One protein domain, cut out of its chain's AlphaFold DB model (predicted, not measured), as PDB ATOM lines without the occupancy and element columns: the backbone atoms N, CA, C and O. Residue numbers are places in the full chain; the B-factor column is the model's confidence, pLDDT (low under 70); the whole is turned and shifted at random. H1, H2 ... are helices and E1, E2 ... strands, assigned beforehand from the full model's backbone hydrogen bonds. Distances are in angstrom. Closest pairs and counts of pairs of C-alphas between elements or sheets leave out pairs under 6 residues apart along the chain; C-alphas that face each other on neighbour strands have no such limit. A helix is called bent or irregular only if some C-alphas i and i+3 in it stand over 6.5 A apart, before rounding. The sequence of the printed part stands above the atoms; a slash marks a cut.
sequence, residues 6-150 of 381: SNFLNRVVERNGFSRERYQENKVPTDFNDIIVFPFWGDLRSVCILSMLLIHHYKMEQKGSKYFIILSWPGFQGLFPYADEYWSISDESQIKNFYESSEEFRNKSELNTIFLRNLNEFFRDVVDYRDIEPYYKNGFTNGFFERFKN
ATOM      1  N   SER A   6      27.796 -15.956   3.155       94.06
ATOM      2  CA  SER A   6      27.677 -14.586   2.635       94.06
ATOM      3  C   SER A   6      29.031 -13.878   2.481       94.06
ATOM      4  O   SER A   6      29.314 -13.306   1.426       94.06
ATOM      5  N   ASN A   7      29.920 -13.982   3.481       94.62
ATOM      6  CA  ASN A   7      31.268 -13.411   3.392       94.62
ATOM      7  C   ASN A   7      32.084 -14.064   2.271       94.62
ATOM      8  O   ASN A   7      32.781 -13.373   1.527       94.62
ATOM      9  N   PHE A   8      31.938 -15.381   2.112       96.31
ATOM     10  CA  PHE A   8      32.538 -16.115   1.008       96.31
ATOM     11  C   PHE A   8      32.037 -15.608  -0.350       96.31
ATOM     12  O   PHE A   8      32.859 -15.312  -1.216       96.31
ATOM     13  N   LEU A   9      30.719 -15.455  -0.534       97.06
ATOM     14  CA  LEU A   9      30.134 -14.960  -1.785       97.06
ATOM     15  C   LEU A   9      30.642 -13.555  -2.124       97.06
ATOM     16  O   LEU A   9      31.068 -13.333  -3.254       97.06
ATOM     17  N   ASN A  10      30.685 -12.638  -1.150       95.94
ATOM     18  CA  ASN A  10      31.239 -11.292  -1.348       95.94
ATOM     19  C   ASN A  10      32.696 -11.342  -1.827       95.94
ATOM     20  O   ASN A  10      33.041 -10.724  -2.832       95.94
ATOM     21  N   ARG A  11      33.538 -12.150  -1.174       95.88
ATOM     22  CA  ARG A  11      34.943 -12.308  -1.568       95.88
ATOM     23  C   ARG A  11      35.091 -12.893  -2.973       95.88
ATOM     24  O   ARG A  11      35.981 -12.482  -3.717       95.88
ATOM     25  N   VAL A  12      34.258 -13.867  -3.344       96.00
ATOM     26  CA  VAL A  12      34.283 -14.474  -4.685       96.00
ATOM     27  C   VAL A  12      33.854 -13.465  -5.749       96.00
ATOM     28  O   VAL A  12      34.496 -13.388  -6.797       96.00
ATOM     29  N   VAL A  13      32.818 -12.673  -5.476       96.00
ATOM     30  CA  VAL A  13      32.346 -11.592  -6.352       96.00
ATOM     31  C   VAL A  13      33.455 -10.570  -6.587       96.00
ATOM     32  O   VAL A  13      33.812 -10.322  -7.739       96.00
ATOM     33  N   GLU A  14      34.057 -10.048  -5.517       94.56
ATOM     34  CA  GLU A  14      35.140  -9.060  -5.598       94.56
ATOM     35  C   GLU A  14      36.350  -9.609  -6.361       94.56
ATOM     36  O   GLU A  14      36.859  -8.963  -7.279       94.56
ATOM     37  N   ARG A  15      36.776 -10.840  -6.049       93.88
ATOM     38  CA  ARG A  15      37.932 -11.480  -6.695       93.88
ATOM     39  C   ARG A  15      37.735 -11.697  -8.197       93.88
ATOM     40  O   ARG A  15      38.721 -11.725  -8.929       93.88
ATOM     41  N   ASN A  16      36.497 -11.873  -8.652       93.31
ATOM     42  CA  ASN A  16      36.183 -12.083 -10.066       93.31
ATOM     43  C   ASN A  16      35.726 -10.808 -10.792       93.31
ATOM     44  O   ASN A  16      35.408 -10.879 -11.976       93.31
ATOM     45  N   GLY A  17      35.713  -9.650 -10.123       93.38
ATOM     46  CA  GLY A  17      35.298  -8.386 -10.737       93.38
ATOM     47  C   GLY A  17      33.793  -8.293 -11.007       93.38
ATOM     48  O   GLY A  17      33.369  -7.582 -11.922       93.38
ATOM     49  N   PHE A  18      32.983  -9.010 -10.228       96.06
ATOM     50  CA  PHE A  18      31.528  -8.947 -10.306       96.06
ATOM     51  C   PHE A  18      30.944  -7.945  -9.302       96.06
ATOM     52  O   PHE A  18      31.633  -7.460  -8.406       96.06
ATOM     53  N   SER A  19      29.651  -7.662  -9.441       95.81
ATOM     54  CA  SER A  19      28.827  -6.940  -8.467       95.81
ATOM     55  C   SER A  19      27.578  -7.749  -8.129       95.81
ATOM     56  O   SER A  19      26.936  -8.284  -9.030       95.81
ATOM     57  N   ARG A  20      27.195  -7.813  -6.844       96.31
ATOM     58  CA  ARG A  20      25.926  -8.420  -6.393       96.31
ATOM     59  C   ARG A  20      24.776  -7.425  -6.588       96.31
ATOM     60  O   ARG A  20      24.454  -6.675  -5.673       96.31
ATOM     61  N   GLU A  21      24.161  -7.387  -7.770       95.31
ATOM     62  CA  GLU A  21      23.112  -6.395  -8.083       95.31
ATOM     63  C   GLU A  21      21.796  -6.640  -7.335       95.31
ATOM     64  O   GLU A  21      21.070  -5.695  -7.023       95.31
ATOM     65  N   ARG A  22      21.457  -7.903  -7.052       96.62
ATOM     66  CA  ARG A  22      20.240  -8.256  -6.310       96.62
ATOM     67  C   ARG A  22      20.445  -9.525  -5.502       96.62
ATOM     68  O   ARG A  22      20.782 -10.551  -6.079       96.62
ATOM     69  N   TYR A  23      20.157  -9.477  -4.206       96.44
ATOM     70  CA  TYR A  23      20.103 -10.638  -3.314       96.44
ATOM     71  C   TYR A  23      19.297 -10.300  -2.055       96.44
ATOM     72  O   TYR A  23      18.982  -9.136  -1.802       96.44
ATOM     73  N   GLN A  24      18.944 -11.318  -1.270       93.38
ATOM     74  CA  GLN A  24      18.316 -11.152   0.042       93.38
ATOM     75  C   GLN A  24      19.151 -11.891   1.084       93.38
ATOM     76  O   GLN A  24      19.225 -13.115   1.057       93.38
ATOM     77  N   GLU A  25      19.771 -11.149   2.003       92.75
ATOM     78  CA  GLU A  25      20.737 -11.699   2.966       92.75
ATOM     79  C   GLU A  25      20.151 -12.838   3.813       92.75
ATOM     80  O   GLU A  25      20.799 -13.852   4.050       92.75
ATOM     81  N   ASN A  26      18.880 -12.723   4.200       93.75
ATOM     82  CA  ASN A  26      18.170 -13.738   4.980       93.75
ATOM     83  C   ASN A  26      17.822 -15.019   4.199       93.75
ATOM     84  O   ASN A  26      17.329 -15.969   4.806       93.75
ATOM     85  N   LYS A  27      18.024 -15.046   2.876       94.44
ATOM     86  CA  LYS A  27      17.822 -16.229   2.024       94.44
ATOM     87  C   LYS A  27      19.121 -16.939   1.660       94.44
ATOM     88  O   LYS A  27      19.056 -18.023   1.086       94.44
ATOM     89  N   VAL A  28      20.276 -16.346   1.968       96.50
ATOM     90  CA  VAL A  28      21.578 -16.965   1.704       96.50
ATOM     91  C   VAL A  28      21.692 -18.237   2.559       96.50
ATOM     92  O   VAL A  28      21.466 -18.170   3.770       96.50
ATOM     93  N   PRO A  29      22.010 -19.404   1.967       95.94
ATOM     94  CA  PRO A  29      22.086 -20.656   2.706       95.94
ATOM     95  C   PRO A  29      23.281 -20.663   3.660       95.94
ATOM     96  O   PRO A  29      24.233 -19.898   3.517       95.94
ATOM     97  N   THR A  30      23.254 -21.576   4.627       94.44
ATOM     98  CA  THR A  30      24.373 -21.795   5.553       94.44
ATOM     99  C   THR A  30      25.376 -22.835   5.055       94.44
ATOM    100  O   THR A  30      26.493 -22.867   5.564       94.44
ATOM    101  N   ASP A  31      25.000 -23.677   4.084       94.06
ATOM    102  CA  ASP A  31      25.863 -24.697   3.471       94.06
ATOM    103  C   ASP A  31      26.240 -24.296   2.035       94.06
ATOM    104  O   ASP A  31      25.391 -23.923   1.223       94.06
ATOM    105  N   PHE A  32      27.527 -24.410   1.707       93.50
ATOM    106  CA  PHE A  32      28.060 -24.170   0.365       93.50
ATOM    107  C   PHE A  32      27.505 -25.139  -0.681       93.50
ATOM    108  O   PHE A  32      27.389 -24.778  -1.851       93.50
ATOM    109  N   ASN A  33      27.143 -26.361  -0.278       93.69
ATOM    110  CA  ASN A  33      26.578 -27.357  -1.182       93.69
ATOM    111  C   ASN A  33      25.202 -26.952  -1.706       93.69
ATOM    112  O   ASN A  33      24.785 -27.484  -2.732       93.69
ATOM    113  N   ASP A  34      24.492 -26.043  -1.042       96.12
ATOM    114  CA  ASP A  34      23.161 -25.607  -1.466       96.12
ATOM    115  C   ASP A  34      23.196 -24.500  -2.515       96.12
ATOM    116  O   ASP A  34      22.144 -24.101  -3.007       96.12
ATOM    117  N   ILE A  35      24.383 -24.044  -2.914       97.62
ATOM    118  CA  ILE A  35      24.557 -23.003  -3.922       97.62
ATOM    119  C   ILE A  35      24.755 -23.632  -5.297       97.62
ATOM    120  O   ILE A  35      25.577 -24.530  -5.477       97.62
ATOM    121  N   ILE A  36      24.038 -23.103  -6.282       97.62
ATOM    122  CA  ILE A  36      24.276 -23.366  -7.697       97.62
ATOM    123  C   ILE A  36      24.477 -22.050  -8.429       97.62
ATOM    124  O   ILE A  36      23.765 -21.070  -8.192       97.62
ATOM    125  N   VAL A  37      25.453 -22.037  -9.326       97.94
ATOM    126  CA  VAL A  37      25.874 -20.827 -10.021       97.94
ATOM    127  C   VAL A  37      25.725 -21.020 -11.519       97.94
ATOM    128  O   VAL A  37      26.266 -21.967 -12.079       97.94
ATOM    129  N   PHE A  38      25.003 -20.117 -12.175       97.62
ATOM    130  CA  PHE A  38      24.795 -20.141 -13.616       97.62
ATOM    131  C   PHE A  38      25.326 -18.861 -14.281       97.62
ATOM    132  O   PHE A  38      24.591 -17.876 -14.423       97.62
ATOM    133  N   PRO A  39      26.603 -18.849 -14.702       96.88
ATOM    134  CA  PRO A  39      27.126 -17.817 -15.586       96.88
ATOM    135  C   PRO A  39      26.512 -17.921 -16.986       96.88
ATOM    136  O   PRO A  39      26.675 -18.920 -17.687       96.88
ATOM    137  N   PHE A  40      25.836 -16.857 -17.415       96.31
ATOM    138  CA  PHE A  40      25.167 -16.787 -18.704       96.31
ATOM    139  C   PHE A  40      25.419 -15.456 -19.419       96.31
ATOM    140  O   PHE A  40      24.924 -14.401 -19.028       96.31
ATOM    141  N   TRP A  41      26.128 -15.530 -20.545       95.12
ATOM    142  CA  TRP A  41      26.572 -14.368 -21.325       95.12
ATOM    143  C   TRP A  41      26.203 -14.500 -22.803       95.12
ATOM    144  O   TRP A  41      27.001 -14.197 -23.695       95.12
ATOM    145  N   GLY A  42      25.001 -15.023 -23.048       94.06
ATOM    146  CA  GLY A  42      24.421 -15.118 -24.380       94.06
ATOM    147  C   GLY A  42      23.984 -13.762 -24.927       94.06
ATOM    148  O   GLY A  42      23.936 -12.765 -24.208       94.06
ATOM    149  N   ASP A  43      23.644 -13.725 -26.209       93.12
ATOM    150  CA  ASP A  43      23.157 -12.502 -26.847       93.12
ATOM    151  C   ASP A  43      21.784 -12.049 -26.320       93.12
ATOM    152  O   ASP A  43      21.084 -12.798 -25.634       93.12
ATOM    153  N   LEU A  44      21.375 -10.816 -26.653       92.94
ATOM    154  CA  LEU A  44      20.121 -10.230 -26.158       92.94
ATOM    155  C   LEU A  44      18.908 -11.142 -26.394       92.94
ATOM    156  O   LEU A  44      18.070 -11.332 -25.512       92.94
ATOM    157  N   ARG A  45      18.839 -11.743 -27.582       93.69
ATOM    158  CA  ARG A  45      17.795 -12.697 -27.948       93.69
ATOM    159  C   ARG A  45      17.781 -13.891 -26.990       93.69
ATOM    160  O   ARG A  45      16.725 -14.251 -26.470       93.69
ATOM    161  N   SER A  46      18.934 -14.500 -26.752       95.12
ATOM    162  CA  SER A  46      19.060 -15.704 -25.930       95.12
ATOM    163  C   SER A  46      18.829 -15.415 -24.451       95.12
ATOM    164  O   SER A  46      18.203 -16.224 -23.777       95.12
ATOM    165  N   VAL A  47      19.213 -14.231 -23.967       96.19
ATOM    166  CA  VAL A  47      18.838 -13.724 -22.633       96.19
ATOM    167  C   VAL A  47      17.323 -13.655 -22.482       96.19
ATOM    168  O   VAL A  47      16.778 -14.151 -21.494       96.19
ATOM    169  N   CYS A  48      16.628 -13.110 -23.482       96.81
ATOM    170  CA  CYS A  48      15.173 -13.017 -23.448       96.81
ATOM    171  C   CYS A  48      14.512 -14.404 -23.447       96.81
ATOM    172  O   CYS A  48      13.594 -14.647 -22.665       96.81
ATOM    173  N   ILE A  49      14.983 -15.331 -24.285       96.44
ATOM    174  CA  ILE A  49      14.450 -16.702 -24.346       96.44
ATOM    175  C   ILE A  49      14.718 -17.445 -23.037       96.44
ATOM    176  O   ILE A  49      13.813 -18.083 -22.495       96.44
ATOM    177  N   LEU A  50      15.940 -17.337 -22.508       96.75
ATOM    178  CA  LEU A  50      16.316 -17.946 -21.241       96.75
ATOM    179  C   LEU A  50      15.373 -17.483 -20.127       96.75
ATOM    180  O   LEU A  50      14.803 -18.321 -19.430       96.75
ATOM    181  N   SER A  51      15.170 -16.168 -20.013       96.88
ATOM    182  CA  SER A  51      14.279 -15.545 -19.032       96.88
ATOM    183  C   SER A  51      12.815 -15.977 -19.195       96.88
ATOM    184  O   SER A  51      12.212 -16.447 -18.229       96.88
ATOM    185  N   MET A  52      12.244 -15.859 -20.400       96.62
ATOM    186  CA  MET A  52      10.810 -16.101 -20.609       96.62
ATOM    187  C   MET A  52      10.428 -17.577 -20.518       96.62
ATOM    188  O   MET A  52       9.303 -17.881 -20.131       96.62
ATOM    189  N   LEU A  53      11.301 -18.494 -20.947       95.38
ATOM    190  CA  LEU A  53      10.862 -19.843 -21.334       95.38
ATOM    191  C   LEU A  53      11.667 -20.986 -20.724       95.38
ATOM    192  O   LEU A  53      11.183 -22.111 -20.732       95.38
ATOM    193  N   LEU A  54      12.884 -20.754 -20.226       95.25
ATOM    194  CA  LEU A  54      13.783 -21.860 -19.868       95.25
ATOM    195  C   LEU A  54      14.168 -21.846 -18.391       95.25
ATOM    196  O   LEU A  54      14.066 -22.869 -17.715       95.25
ATOM    197  N   ILE A  55      14.586 -20.696 -17.867       94.44
ATOM    198  CA  ILE A  55      15.238 -20.636 -16.558       94.44
ATOM    199  C   ILE A  55      14.296 -20.950 -15.402       94.44
ATOM    200  O   ILE A  55      14.693 -21.620 -14.453       94.44
ATOM    201  N   HIS A  56      13.035 -20.524 -15.504       92.88
ATOM    202  CA  HIS A  56      12.013 -20.854 -14.519       92.88
ATOM    203  C   HIS A  56      11.850 -22.376 -14.401       92.88
ATOM    204  O   HIS A  56      11.887 -22.918 -13.301       92.88
ATOM    205  N   HIS A  57      11.738 -23.075 -15.533       92.44
ATOM    206  CA  HIS A  57      11.621 -24.531 -15.561       92.44
ATOM    207  C   HIS A  57      12.879 -25.220 -15.037       92.44
ATOM    208  O   HIS A  57      12.791 -26.129 -14.214       92.44
ATOM    209  N   TYR A  58      14.054 -24.759 -15.467       93.00
ATOM    210  CA  TYR A  58      15.322 -25.310 -15.005       93.00
ATOM    211  C   TYR A  58      15.474 -25.175 -13.483       93.00
ATOM    212  O   TYR A  58      15.724 -26.172 -12.799       93.00
ATOM    213  N   LYS A  59      15.240 -23.974 -12.934       92.75
ATOM    214  CA  LYS A  59      15.286 -23.744 -11.488       92.75
ATOM    215  C   LYS A  59      14.233 -24.585 -10.773       92.75
ATOM    216  O   LYS A  59      14.590 -25.401  -9.935       92.75
ATOM    217  N   MET A  60      12.954 -24.411 -11.096       91.56
ATOM    218  CA  MET A  60      11.862 -24.952 -10.282       91.56
ATOM    219  C   MET A  60      11.733 -26.475 -10.379       91.56
ATOM    220  O   MET A  60      11.413 -27.116  -9.382       91.56
ATOM    221  N   GLU A  61      11.989 -27.069 -11.547       90.69
ATOM    222  CA  GLU A  61      11.754 -28.504 -11.776       90.69
ATOM    223  C   GLU A  61      13.021 -29.361 -11.658       90.69
ATOM    224  O   GLU A  61      12.915 -30.578 -11.513       90.69
ATOM    225  N   GLN A  62      14.221 -28.767 -11.713       90.12
ATOM    226  CA  GLN A  62      15.480 -29.528 -11.619       90.12
ATOM    227  C   GLN A  62      16.347 -29.144 -10.425       90.12
ATOM    228  O   GLN A  62      17.059 -29.996  -9.897       90.12
ATOM    229  N   LYS A  63      16.308 -27.877 -10.007       91.50
ATOM    230  CA  LYS A  63      17.206 -27.313  -8.990       91.50
ATOM    231  C   LYS A  63      16.439 -26.595  -7.876       91.50
ATOM    232  O   LYS A  63      16.988 -25.716  -7.226       91.50
ATOM    233  N   GLY A  64      15.180 -26.979  -7.637       88.50
ATOM    234  CA  GLY A  64      14.246 -26.208  -6.807       88.50
ATOM    235  C   GLY A  64      14.653 -26.060  -5.338       88.50
ATOM    236  O   GLY A  64      14.171 -25.156  -4.669       88.50
ATOM    237  N   SER A  65      15.548 -26.919  -4.844       93.00
ATOM    238  CA  SER A  65      16.084 -26.857  -3.480       93.00
ATOM    239  C   SER A  65      17.382 -26.051  -3.352       93.00
ATOM    240  O   SER A  65      17.879 -25.908  -2.240       93.00
ATOM    241  N   LYS A  66      17.976 -25.592  -4.460       95.81
ATOM    242  CA  LYS A  66      19.262 -24.884  -4.463       95.81
ATOM    243  C   LYS A  66      19.053 -23.372  -4.460       95.81
ATOM    244  O   LYS A  66      18.168 -22.867  -5.151       95.81
ATOM    245  N   TYR A  67      19.922 -22.664  -3.748       97.38
ATOM    246  CA  TYR A  67      20.096 -21.222  -3.854       97.38
ATOM    247  C   TYR A  67      20.735 -20.892  -5.205       97.38
ATOM    248  O   TYR A  67      21.887 -21.248  -5.469       97.38
ATOM    249  N   PHE A  68      19.957 -20.269  -6.084       97.81
ATOM    250  CA  PHE A  68      20.261 -20.140  -7.502       97.81
ATOM    251  C   PHE A  68      20.810 -18.752  -7.835       97.81
ATOM    252  O   PHE A  68      20.066 -17.765  -7.831       97.81
ATOM    253  N   ILE A  69      22.099 -18.694  -8.171       98.31
ATOM    254  CA  ILE A  69      22.809 -17.469  -8.552       98.31
ATOM    255  C   ILE A  69      22.916 -17.402 -10.076       98.31
ATOM    256  O   ILE A  69      23.458 -18.316 -10.695       98.31
ATOM    257  N   ILE A  70      22.447 -16.315 -10.690       97.94
ATOM    258  CA  ILE A  70      22.690 -16.027 -12.113       97.94
ATOM    259  C   ILE A  70      23.741 -14.936 -12.230       97.94
ATOM    260  O   ILE A  70      23.631 -13.909 -11.569       97.94
ATOM    261  N   LEU A  71      24.720 -15.130 -13.111       97.25
ATOM    262  CA  LEU A  71      25.630 -14.065 -13.520       97.25
ATOM    263  C   LEU A  71      25.316 -13.712 -14.967       97.25
ATOM    264  O   LEU A  71      25.423 -14.581 -15.832       97.25
ATOM    265  N   SER A  72      24.912 -12.477 -15.238       96.12
ATOM    266  CA  SER A  72      24.620 -12.038 -16.605       96.12
ATOM    267  C   SER A  72      24.765 -10.517 -16.750       96.12
ATOM    268  O   SER A  72      25.370  -9.851 -15.908       96.12
ATOM    269  N   TRP A  73      24.297  -9.961 -17.868       95.31
ATOM    270  CA  TRP A  73      24.544  -8.572 -18.259       95.31
ATOM    271  C   TRP A  73      24.115  -7.567 -17.174       95.31
ATOM    272  O   TRP A  73      23.060  -7.754 -16.559       95.31
ATOM    273  N   PRO A  74      24.889  -6.494 -16.929       95.25
ATOM    274  CA  PRO A  74      24.508  -5.481 -15.948       95.25
ATOM    275  C   PRO A  74      23.147  -4.865 -16.247       95.25
ATOM    276  O   PRO A  74      22.867  -4.519 -17.398       95.25
ATOM    277  N   GLY A  75      22.308  -4.728 -15.220       95.19
ATOM    278  CA  GLY A  75      20.972  -4.146 -15.357       95.19
ATOM    279  C   GLY A  75      19.893  -5.093 -15.901       95.19
ATOM    280  O   GLY A  75      18.787  -4.644 -16.194       95.19
ATOM    281  N   PHE A  76      20.175  -6.396 -16.034       96.44
ATOM    282  CA  PHE A  76      19.206  -7.400 -16.504       96.44
ATOM    283  C   PHE A  76      18.571  -8.235 -15.381       96.44
ATOM    284  O   PHE A  76      17.747  -9.113 -15.649       96.44
ATOM    285  N   GLN A  77      18.876  -7.937 -14.117       96.12
ATOM    286  CA  GLN A  77      18.343  -8.616 -12.934       96.12
ATOM    287  C   GLN A  77      16.807  -8.695 -12.920       96.12
ATOM    288  O   GLN A  77      16.240  -9.697 -12.472       96.12
ATOM    289  N   GLY A  78      16.124  -7.676 -13.459       94.50
ATOM    290  CA  GLY A  78      14.661  -7.627 -13.567       94.50
ATOM    291  C   GLY A  78      14.049  -8.732 -14.439       94.50
ATOM    292  O   GLY A  78      12.902  -9.113 -14.223       94.50
ATOM    293  N   LEU A  79      14.810  -9.316 -15.372       96.19
ATOM    294  CA  LEU A  79      14.335 -10.420 -16.219       96.19
ATOM    295  C   LEU A  79      14.407 -11.782 -15.529       96.19
ATOM    296  O   LEU A  79      13.869 -12.764 -16.037       96.19
ATOM    297  N   PHE A  80      15.076 -11.869 -14.384       96.06
ATOM    298  CA  PHE A  80      15.326 -13.133 -13.704       96.06
ATOM    299  C   PHE A  80      14.775 -13.123 -12.280       96.06
ATOM    300  O   PHE A  80      15.537 -13.417 -11.362       96.06
ATOM    301  N   PRO A  81      13.489 -12.810 -12.024       92.06
ATOM    302  CA  PRO A  81      12.958 -12.755 -10.653       92.06
ATOM    303  C   PRO A  81      13.064 -14.096  -9.915       92.06
ATOM    304  O   PRO A  81      13.050 -14.142  -8.691       92.06
ATOM    305  N   TYR A  82      13.223 -15.185 -10.667       90.44
ATOM    306  CA  TYR A  82      13.414 -16.528 -10.143       90.44
ATOM    307  C   TYR A  82      14.795 -16.772  -9.564       90.44
ATOM    308  O   TYR A  82      14.926 -17.694  -8.780       90.44
ATOM    309  N   ALA A  83      15.833 -16.029  -9.944       95.69
ATOM    310  CA  ALA A  83      17.144 -16.207  -9.329       95.69
ATOM    311  C   ALA A  83      17.112 -15.665  -7.896       95.69
ATOM    312  O   ALA A  83      16.612 -14.562  -7.662       95.69
ATOM    313  N   ASP A  84      17.655 -16.416  -6.942       97.25
ATOM    314  CA  ASP A  84      17.756 -15.936  -5.559       97.25
ATOM    315  C   ASP A  84      18.760 -14.782  -5.470       97.25
ATOM    316  O   ASP A  84      18.600 -13.858  -4.670       97.25
ATOM    317  N   GLU A  85      19.731 -14.789  -6.382       97.88
ATOM    318  CA  GLU A  85      20.769 -13.786  -6.477       97.88
ATOM    319  C   GLU A  85      21.198 -13.533  -7.925       97.88
ATOM    320  O   GLU A  85      21.200 -14.441  -8.760       97.88
ATOM    321  N   TYR A  86      21.534 -12.281  -8.228       98.25
ATOM    322  CA  TYR A  86      21.970 -11.848  -9.548       98.25
ATOM    323  C   TYR A  86      23.276 -11.068  -9.459       98.25
ATOM    324  O   TYR A  86      23.356 -10.078  -8.721       98.25
ATOM    325  N   TRP A  87      24.278 -11.499 -10.222       97.88
ATOM    326  CA  TRP A  87      25.551 -10.800 -10.368       97.88
ATOM    327  C   TRP A  87      25.750 -10.286 -11.784       97.88
ATOM    328  O   TRP A  87      25.236 -10.848 -12.753       97.88
ATOM    329  N   SER A  88      26.573  -9.254 -11.899       96.25
ATOM    330  CA  SER A  88      26.961  -8.681 -13.180       96.25
ATOM    331  C   SER A  88      28.436  -8.295 -13.212       96.25
ATOM    332  O   SER A  88      29.103  -8.265 -12.179       96.25
ATOM    333  N   ILE A  89      28.962  -8.034 -14.412       93.06
ATOM    334  CA  ILE A  89      30.326  -7.523 -14.605       93.06
ATOM    335  C   ILE A  89      30.362  -6.042 -14.235       93.06
ATOM    336  O   ILE A  89      29.601  -5.246 -14.782       93.06
ATOM    337  N   SER A  90      31.288  -5.670 -13.354       88.31
ATOM    338  CA  SER A  90      31.438  -4.286 -12.893       88.31
ATOM    339  C   SER A  90      32.179  -3.392 -13.899       88.31
ATOM    340  O   SER A  90      31.971  -2.182 -13.923       88.31
ATOM    341  N   ASP A  91      33.058  -3.971 -14.722       87.38
ATOM    342  CA  ASP A  91      33.918  -3.238 -15.654       87.38
ATOM    343  C   ASP A  91      33.253  -3.040 -17.028       87.38
ATOM    344  O   ASP A  91      33.199  -3.953 -17.858       87.38
ATOM    345  N   GLU A  92      32.789  -1.816 -17.297       81.81
ATOM    346  CA  GLU A  92      32.143  -1.454 -18.564       81.81
ATOM    347  C   GLU A  92      33.043  -1.622 -19.794       81.81
ATOM    348  O   GLU A  92      32.538  -1.877 -20.893       81.81
ATOM    349  N   SER A  93      34.366  -1.517 -19.633       82.19
ATOM    350  CA  SER A  93      35.305  -1.662 -20.748       82.19
ATOM    351  C   SER A  93      35.314  -3.089 -21.303       82.19
ATOM    352  O   SER A  93      35.459  -3.291 -22.511       82.19
ATOM    353  N   GLN A  94      35.062  -4.079 -20.443       85.69
ATOM    354  CA  GLN A  94      35.022  -5.491 -20.816       85.69
ATOM    355  C   GLN A  94      33.706  -5.871 -21.497       85.69
ATOM    356  O   GLN A  94      33.707  -6.727 -22.381       85.69
ATOM    357  N   ILE A  95      32.595  -5.210 -21.149       89.56
ATOM    358  CA  ILE A  95      31.244  -5.560 -21.622       89.56
ATOM    359  C   ILE A  95      31.163  -5.591 -23.152       89.56
ATOM    360  O   ILE A  95      30.567  -6.510 -23.710       89.56
ATOM    361  N   LYS A  96      31.770  -4.618 -23.845       86.69
ATOM    362  CA  LYS A  96      31.681  -4.508 -25.313       86.69
ATOM    363  C   LYS A  96      32.343  -5.691 -26.020       86.69
ATOM    364  O   LYS A  96      31.690  -6.363 -26.816       86.69
ATOM    365  N   ASN A  97      33.600  -5.977 -25.680       85.12
ATOM    366  CA  ASN A  97      34.360  -7.102 -26.244       85.12
ATOM    367  C   ASN A  97      33.702  -8.443 -25.893       85.12
ATOM    368  O   ASN A  97      33.681  -9.395 -26.679       85.12
ATOM    369  N   PHE A  98      33.133  -8.507 -24.691       90.25
ATOM    370  CA  PHE A  98      32.446  -9.685 -24.208       90.25
ATOM    371  C   PHE A  98      31.143  -9.940 -24.966       90.25
ATOM    372  O   PHE A  98      30.877 -11.076 -25.361       90.25
ATOM    373  N   TYR A  99      30.361  -8.892 -25.237       90.12
ATOM    374  CA  TYR A  99      29.137  -8.989 -26.027       90.12
ATOM    375  C   TYR A  99      29.417  -9.292 -27.497       90.12
ATOM    376  O   TYR A  99      28.703 -10.103 -28.079       90.12
ATOM    377  N   GLU A 100      30.468  -8.728 -28.093       90.62
ATOM    378  CA  GLU A 100      30.884  -9.061 -29.464       90.62
ATOM    379  C   GLU A 100      31.048 -10.577 -29.649       90.62
ATOM    380  O   GLU A 100      30.566 -11.153 -30.623       90.62
ATOM    381  N   SER A 101      31.622 -11.240 -28.641       92.94
ATOM    382  CA  SER A 101      31.842 -12.688 -28.601       92.94
ATOM    383  C   SER A 101      30.622 -13.518 -28.166       92.94
ATOM    384  O   SER A 101      30.751 -14.730 -27.975       92.94
ATOM    385  N   SER A 102      29.448 -12.905 -27.986       92.69
ATOM    386  CA  SER A 102      28.205 -13.623 -27.681       92.69
ATOM    387  C   SER A 102      27.568 -14.193 -28.956       92.69
ATOM    388  O   SER A 102      27.249 -13.477 -29.905       92.69
ATOM    389  N   GLU A 103      27.364 -15.505 -28.981       90.19
ATOM    390  CA  GLU A 103      26.721 -16.234 -30.074       90.19
ATOM    391  C   GLU A 103      25.624 -17.113 -29.481       90.19
ATOM    392  O   GLU A 103      25.900 -18.147 -28.867       90.19
ATOM    393  N   GLU A 104      24.367 -16.699 -29.654       90.81
ATOM    394  CA  GLU A 104      23.213 -17.399 -29.096       90.81
ATOM    395  C   GLU A 104      23.356 -17.558 -27.568       90.81
ATOM    396  O   GLU A 104      23.545 -16.572 -26.856       90.81
ATOM    397  N   PHE A 105      23.279 -18.787 -27.048       93.12
ATOM    398  CA  PHE A 105      23.423 -19.095 -25.620       93.12
ATOM    399  C   PHE A 105      24.884 -19.173 -25.156       93.12
ATOM    400  O   PHE A 105      25.140 -19.321 -23.960       93.12
ATOM    401  N   ARG A 106      25.849 -19.099 -26.075       92.94
ATOM    402  CA  ARG A 106      27.270 -19.263 -25.779       92.94
ATOM    403  C   ARG A 106      27.988 -17.918 -25.814       92.94
ATOM    404  O   ARG A 106      27.693 -17.049 -26.626       92.94
ATOM    405  N   ASN A 107      29.021 -17.794 -24.987       94.12
ATOM    406  CA  ASN A 107      30.040 -16.766 -25.143       94.12
ATOM    407  C   ASN A 107      31.393 -17.431 -25.411       94.12
ATOM    408  O   ASN A 107      31.842 -18.274 -24.628       94.12
ATOM    409  N   LYS A 108      32.013 -17.104 -26.547       93.50
ATOM    410  CA  LYS A 108      33.275 -17.720 -26.994       93.50
ATOM    411  C   LYS A 108      34.522 -16.929 -26.595       93.50
ATOM    412  O   LYS A 108      35.615 -17.301 -27.007       93.50
ATOM    413  N   SER A 109      34.373 -15.851 -25.829       93.50
ATOM    414  CA  SER A 109      35.520 -15.067 -25.373       93.50
ATOM    415  C   SER A 109      36.391 -15.842 -24.378       93.50
ATOM    416  O   SER A 109      35.927 -16.703 -23.623       93.50
ATOM    417  N   GLU A 110      37.669 -15.475 -24.334       92.81
ATOM    418  CA  GLU A 110      38.613 -15.977 -23.333       92.81
ATOM    419  C   GLU A 110      38.177 -15.606 -21.914       92.81
ATOM    420  O   GLU A 110      38.251 -16.433 -21.007       92.81
ATOM    421  N   LEU A 111      37.623 -14.400 -21.738       91.44
ATOM    422  CA  LEU A 111      37.109 -13.927 -20.456       91.44
ATOM    423  C   LEU A 111      36.030 -14.862 -19.887       91.44
ATOM    424  O   LEU A 111      36.052 -15.169 -18.699       91.44
ATOM    425  N   ASN A 112      35.141 -15.402 -20.731       94.38
ATOM    426  CA  ASN A 112      34.110 -16.345 -20.284       94.38
ATOM    427  C   ASN A 112      34.743 -17.645 -19.773       94.38
ATOM    428  O   ASN A 112      34.306 -18.214 -18.777       94.38
ATOM    429  N   THR A 113      35.809 -18.096 -20.436       94.00
ATOM    430  CA  THR A 113      36.558 -19.292 -20.033       94.00
ATOM    431  C   THR A 113      37.261 -19.073 -18.692       94.00
ATOM    432  O   THR A 113      37.235 -19.956 -17.835       94.00
ATOM    433  N   ILE A 114      37.838 -17.885 -18.482       93.69
ATOM    434  CA  ILE A 114      38.455 -17.489 -17.211       93.69
ATOM    435  C   ILE A 114      37.409 -17.465 -16.093       93.69
ATOM    436  O   ILE A 114      37.638 -18.075 -15.049       93.69
ATOM    437  N   PHE A 115      36.250 -16.839 -16.317       94.19
ATOM    438  CA  PHE A 115      35.167 -16.816 -15.333       94.19
ATOM    439  C   PHE A 115      34.674 -18.216 -14.989       94.19
ATOM    440  O   PHE A 115      34.575 -18.545 -13.812       94.19
ATOM    441  N   LEU A 116      34.420 -19.067 -15.986       95.31
ATOM    442  CA  LEU A 116      34.003 -20.447 -15.745       95.31
ATOM    443  C   LEU A 116      35.038 -21.209 -14.917       95.31
ATOM    444  O   LEU A 116      34.664 -21.869 -13.951       95.31
ATOM    445  N   ARG A 117      36.331 -21.105 -15.248       95.88
ATOM    446  CA  ARG A 117      37.392 -21.766 -14.477       95.88
ATOM    447  C   ARG A 117      37.406 -21.282 -13.032       95.88
ATOM    448  O   ARG A 117      37.341 -22.109 -12.131       95.88
ATOM    449  N   ASN A 118      37.427 -19.969 -12.820       95.94
ATOM    450  CA  ASN A 118      37.468 -19.400 -11.478       95.94
ATOM    451  C   ASN A 118      36.223 -19.791 -10.668       95.94
ATOM    452  O   ASN A 118      36.341 -20.158  -9.508       95.94
ATOM    453  N   LEU A 119      35.027 -19.763 -11.263       96.69
ATOM    454  CA  LEU A 119      33.802 -20.180 -10.577       96.69
ATOM    455  C   LEU A 119      33.845 -21.663 -10.187       96.69
ATOM    456  O   LEU A 119      33.441 -21.992  -9.078       96.69
ATOM    457  N   ASN A 120      34.386 -22.537 -11.039       96.56
ATOM    458  CA  ASN A 120      34.571 -23.957 -10.715       96.56
ATOM    459  C   ASN A 120      35.617 -24.199  -9.607       96.56
ATOM    460  O   ASN A 120      35.594 -25.252  -8.977       96.56
ATOM    461  N   GLU A 121      36.520 -23.248  -9.335       95.75
ATOM    462  CA  GLU A 121      37.417 -23.322  -8.168       95.75
ATOM    463  C   GLU A 121      36.670 -23.063  -6.847       95.75
ATOM    464  O   GLU A 121      37.077 -23.570  -5.802       95.75
ATOM    465  N   PHE A 122      35.587 -22.277  -6.882       94.94
ATOM    466  CA  PHE A 122      34.839 -21.859  -5.691       94.94
ATOM    467  C   PHE A 122      33.559 -22.658  -5.454       94.94
ATOM    468  O   PHE A 122      33.171 -22.864  -4.305       94.94
ATOM    469  N   PHE A 123      32.889 -23.088  -6.520       96.69
ATOM    470  CA  PHE A 123      31.576 -23.714  -6.455       96.69
ATOM    471  C   PHE A 123      31.619 -25.126  -7.013       96.69
ATOM    472  O   PHE A 123      32.203 -25.386  -8.061       96.69
ATOM    473  N   ARG A 124      30.928 -26.033  -6.321       94.00
ATOM    474  CA  ARG A 124      30.758 -27.418  -6.764       94.00
ATOM    475  C   ARG A 124      29.811 -27.528  -7.960       94.00
ATOM    476  O   ARG A 124      30.077 -28.299  -8.875       94.00
ATOM    477  N   ASP A 125      28.721 -26.762  -7.929       95.69
ATOM    478  CA  ASP A 125      27.664 -26.797  -8.938       95.69
ATOM    479  C   ASP A 125      27.712 -25.514  -9.787       95.69
ATOM    480  O   ASP A 125      27.063 -24.513  -9.471       95.69
ATOM    481  N   VAL A 126      28.486 -25.549 -10.876       97.12
ATOM    482  CA  VAL A 126      28.506 -24.498 -11.906       97.12
ATOM    483  C   VAL A 126      27.813 -25.012 -13.165       97.12
ATOM    484  O   VAL A 126      28.241 -25.997 -13.760       97.12
ATOM    485  N   VAL A 127      26.734 -24.340 -13.551       95.25
ATOM    486  CA  VAL A 127      25.918 -24.622 -14.742       95.25
ATOM    487  C   VAL A 127      26.453 -23.823 -15.921       95.25
ATOM    488  O   VAL A 127      26.934 -22.704 -15.743       95.25
ATOM    489  N   ASP A 128      26.314 -24.337 -17.137       93.69
ATOM    490  CA  ASP A 128      26.569 -23.540 -18.335       93.69
ATOM    491  C   ASP A 128      25.550 -23.784 -19.457       93.69
ATOM    492  O   ASP A 128      24.518 -24.431 -19.287       93.69
ATOM    493  N   TYR A 129      25.801 -23.196 -20.628       92.19
ATOM    494  CA  TYR A 129      24.890 -23.283 -21.769       92.19
ATOM    495  C   TYR A 129      24.598 -24.729 -22.212       92.19
ATOM    496  O   TYR A 129      23.535 -24.978 -22.780       92.19
ATOM    497  N   ARG A 130      25.501 -25.682 -21.945       94.88
ATOM    498  CA  ARG A 130      25.346 -27.107 -22.281       94.88
ATOM    499  C   ARG A 130      24.268 -27.780 -21.442       94.88
ATOM    500  O   ARG A 130      23.713 -28.780 -21.879       94.88
ATOM    501  N   ASP A 131      23.929 -27.227 -20.281       94.44
ATOM    502  CA  ASP A 131      22.784 -27.680 -19.489       94.44
ATOM    503  C   ASP A 131      21.446 -27.219 -20.087       94.44
ATOM    504  O   ASP A 131      20.403 -27.814 -19.808       94.44
ATOM    505  N   ILE A 132      21.459 -26.170 -20.917       94.75
ATOM    506  CA  ILE A 132      20.266 -25.588 -21.549       94.75
ATOM    507  C   ILE A 132      20.076 -26.083 -22.989       94.75
ATOM    508  O   ILE A 132      18.942 -26.275 -23.432       94.75
ATOM    509  N   GLU A 133      21.170 -26.343 -23.709       94.38
ATOM    510  CA  GLU A 133      21.174 -26.821 -25.099       94.38
ATOM    511  C   GLU A 133      20.278 -28.056 -25.353       94.38
ATOM    512  O   GLU A 133      19.594 -28.082 -26.382       94.38
ATOM    513  N   PRO A 134      20.174 -29.049 -24.440       95.56
ATOM    514  CA  PRO A 134      19.267 -30.183 -24.602       95.56
ATOM    515  C   PRO A 134      17.796 -29.795 -24.705       95.56
ATOM    516  O   PRO A 134      17.005 -30.606 -25.179       95.56
ATOM    517  N   TYR A 135      17.422 -28.591 -24.271       94.88
ATOM    518  CA  TYR A 135      16.053 -28.076 -24.263       94.88
ATOM    519  C   TYR A 135      15.815 -27.026 -25.353       94.88
ATOM    520  O   TYR A 135      14.711 -26.911 -25.889       94.88
ATOM    521  N   TYR A 136      16.847 -26.266 -25.712       94.81
ATOM    522  CA  TYR A 136      16.741 -25.234 -26.732       94.81
ATOM    523  C   TYR A 136      18.017 -25.139 -27.564       94.81
ATOM    524  O   TYR A 136      19.081 -24.784 -27.060       94.81
ATOM    525  N   LYS A 137      17.893 -25.396 -28.867       92.69
ATOM    526  CA  LYS A 137      18.983 -25.278 -29.840       92.69
ATOM    527  C   LYS A 137      18.416 -24.778 -31.158       92.69
ATOM    528  O   LYS A 137      17.887 -25.558 -31.947       92.69
ATOM    529  N   ASN A 138      18.494 -23.463 -31.366       89.06
ATOM    530  CA  ASN A 138      17.833 -22.785 -32.486       89.06
ATOM    531  C   ASN A 138      16.326 -23.090 -32.576       89.06
ATOM    532  O   ASN A 138      15.758 -23.216 -33.656       89.06
ATOM    533  N   GLY A 139      15.698 -23.235 -31.409       92.06
ATOM    534  CA  GLY A 139      14.307 -23.635 -31.241       92.06
ATOM    535  C   GLY A 139      14.156 -24.717 -30.180       92.06
ATOM    536  O   GLY A 139      15.142 -25.313 -29.733       92.06
ATOM    537  N   PHE A 140      12.916 -24.986 -29.788       93.44
ATOM    538  CA  PHE A 140      12.638 -26.013 -28.783       93.44
ATOM    539  C   PHE A 140      12.967 -27.414 -29.304       93.44
ATOM    540  O   PHE A 140      12.614 -27.790 -30.428       93.44
ATOM    541  N   THR A 141      13.642 -28.201 -28.470       93.88
ATOM    542  CA  THR A 141      13.964 -29.605 -28.750       93.88
ATOM    543  C   THR A 141      12.859 -30.527 -28.226       93.88
ATOM    544  O   THR A 141      12.019 -30.132 -27.416       93.88
ATOM    545  N   ASN A 142      12.887 -31.805 -28.615       90.69
ATOM    546  CA  ASN A 142      12.022 -32.812 -27.985       90.69
ATOM    547  C   ASN A 142      12.305 -32.950 -26.481       90.69
ATOM    548  O   ASN A 142      11.368 -33.108 -25.703       90.69
ATOM    549  N   GLY A 143      13.569 -32.787 -26.070       93.62
ATOM    550  CA  GLY A 143      13.977 -32.840 -24.668       93.62
ATOM    551  C   GLY A 143      13.253 -31.814 -23.796       93.62
ATOM    552  O   GLY A 143      12.905 -32.127 -22.661       93.62
ATOM    553  N   PHE A 144      12.948 -30.620 -24.319       92.88
ATOM    554  CA  PHE A 144      12.149 -29.629 -23.587       92.88
ATOM    555  C   PHE A 144      10.741 -30.143 -23.278       92.88
ATOM    556  O   PHE A 144      10.301 -30.077 -22.134       92.88
ATOM    557  N   PHE A 145      10.052 -30.702 -24.274       89.38
ATOM    558  CA  PHE A 145       8.675 -31.177 -24.116       89.38
ATOM    559  C   PHE A 145       8.571 -32.470 -23.303       89.38
ATOM    560  O   PHE A 145       7.589 -32.673 -22.592       89.38
ATOM    561  N   GLU A 146       9.573 -33.343 -23.399       90.38
ATOM    562  CA  GLU A 146       9.652 -34.568 -22.600       90.38
ATOM    563  C   GLU A 146       9.934 -34.258 -21.127       90.38
ATOM    564  O   GLU A 146       9.348 -34.881 -20.236       90.38
ATOM    565  N   ARG A 147      10.810 -33.278 -20.867       91.94
ATOM    566  CA  ARG A 147      11.221 -32.902 -19.514       91.94
ATOM    567  C   ARG A 147      10.182 -32.040 -18.808       91.94
ATOM    568  O   ARG A 147       9.814 -32.353 -17.680       91.94
ATOM    569  N   PHE A 148       9.724 -30.973 -19.456       89.88
ATOM    570  CA  PHE A 148       8.866 -29.960 -18.851       89.88
ATOM    571  C   PHE A 148       7.443 -30.129 -19.363       89.88
ATOM    572  O   PHE A 148       7.098 -29.656 -20.443       89.88
ATOM    573  N   LYS A 149       6.598 -30.829 -18.601       79.19
ATOM    574  CA  LYS A 149       5.237 -31.187 -19.045       79.19
ATOM    575  C   LYS A 149       4.277 -30.000 -19.079       79.19
ATOM    576  O   LYS A 149       3.418 -29.935 -19.951       79.19
ATOM    577  N   ASN A 150       4.429 -29.071 -18.138       84.19
ATOM    578  CA  ASN A 150       3.593 -27.881 -18.022       84.19
ATOM    579  C   ASN A 150       4.384 -26.677 -18.518       84.19
ATOM    580  O   ASN A 150       4.888 -25.920 -17.695       84.19
TER     581      ASN A 150
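This is residues 6 to 150 of the 381 residues of an uncharacterized protein of Neisseriaceae bacterium (UniProt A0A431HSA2). A small twisted sheet of four short strands runs through the body, with H1 beside its E1 edge, H4 beside its E2 edge and the bent helix H2 off the sheet. H3 sits beyond the end of E4, and the last stretch, with H5 and H6, passes H2b to end far from the sheet. The 145 printed residues hold six named helices and four named strands, in the order H1 E1 E2 H2 E3 E4 H3 H4 H5 H6. The sheet runs E1 E4 E3 E2 and is mixed; the class is mixed, helices and strands. The whole is compact, with a radius of gyration of the C-alphas of 14.6 A, and spans 41 by 36 by 26 A.

The edge strand E1, residues 18 to 22, is antiparallel to E4, residues 85 to 89, with N 19 and O 88 2.9 A apart, within hydrogen-bond range. E4 is parallel to E3, residues 67 to 71 (N 87 and O 70, 2.8 A), and E3 is parallel to the edge strand E2, residues 35 to 39 (N 38 and O 69, 2.8 A). The sheet is only just strongly twisted, its C-alphas up to 4.4 A off the best plane. H2, residues 44 to 62, was assigned as one helix by its hydrogen bonds but is bent, with C-alphas 52 and 55 7.5 A apart; its arms H2a, residues 44 to 52, and H2b, residues 55 to 62, stand at a steep tilt of 45 degrees. E2, H2 and E3 form a strand-helix-strand unit, two parallel neighbour strands with a helix between, with a right-handed crossover. H1, residues 6 to 15, is on the sheet at a height of 6.6 A, over none of its strands; its closest C-alphas to E1 are those of Val 13 and Ser 19, 6.2 A. H4, residues 110 to 122, only grazes the sheet. H1 and H4 are close but not clearly touching, their closest C-alphas being those of Val 12 and Phe 122, 7.5 A. H3, residues 92 to 100, is close to H4 but not clearly touching it, with the C-alphas of Phe 98 and Leu 111 closest at 7.3 A. H5, residues 129 to 132, is apart from H4, and H6, residues 142 to 147, is near H2b. Every O i to N i+4 pair is within hydrogen-bond range in H1, H2a, H2b, H4 and H6; in H3 3 of 5 are, and H5 is too short for such a pair.

H1 begins at C-alpha 6 (27.677, -14.586, 2.635) and is 14.2 A long. H4, 19.0 A long, begins at C-alpha 110 (38.613, -15.977, -23.333). E1, E2, E3 and E4 measure 12.0, 13.0, 13.2 and 14.0 A, H2a 12.3 A, H2b 10.2 A, H3 13.4 A and H5 5.2 A. H6, 8.5 A, ends at C-alpha 147 (11.221, -32.902, -19.514).

The C-alphas of Ser 93 and Lys 149 are the two farthest apart, at 42.2 A. The printed part has no cut. The links E1 to E2 and E3 to E4 are long, with 12 and 13 residues. Mean pLDDT of the printed part is 93.8, and no printed residue is under 70.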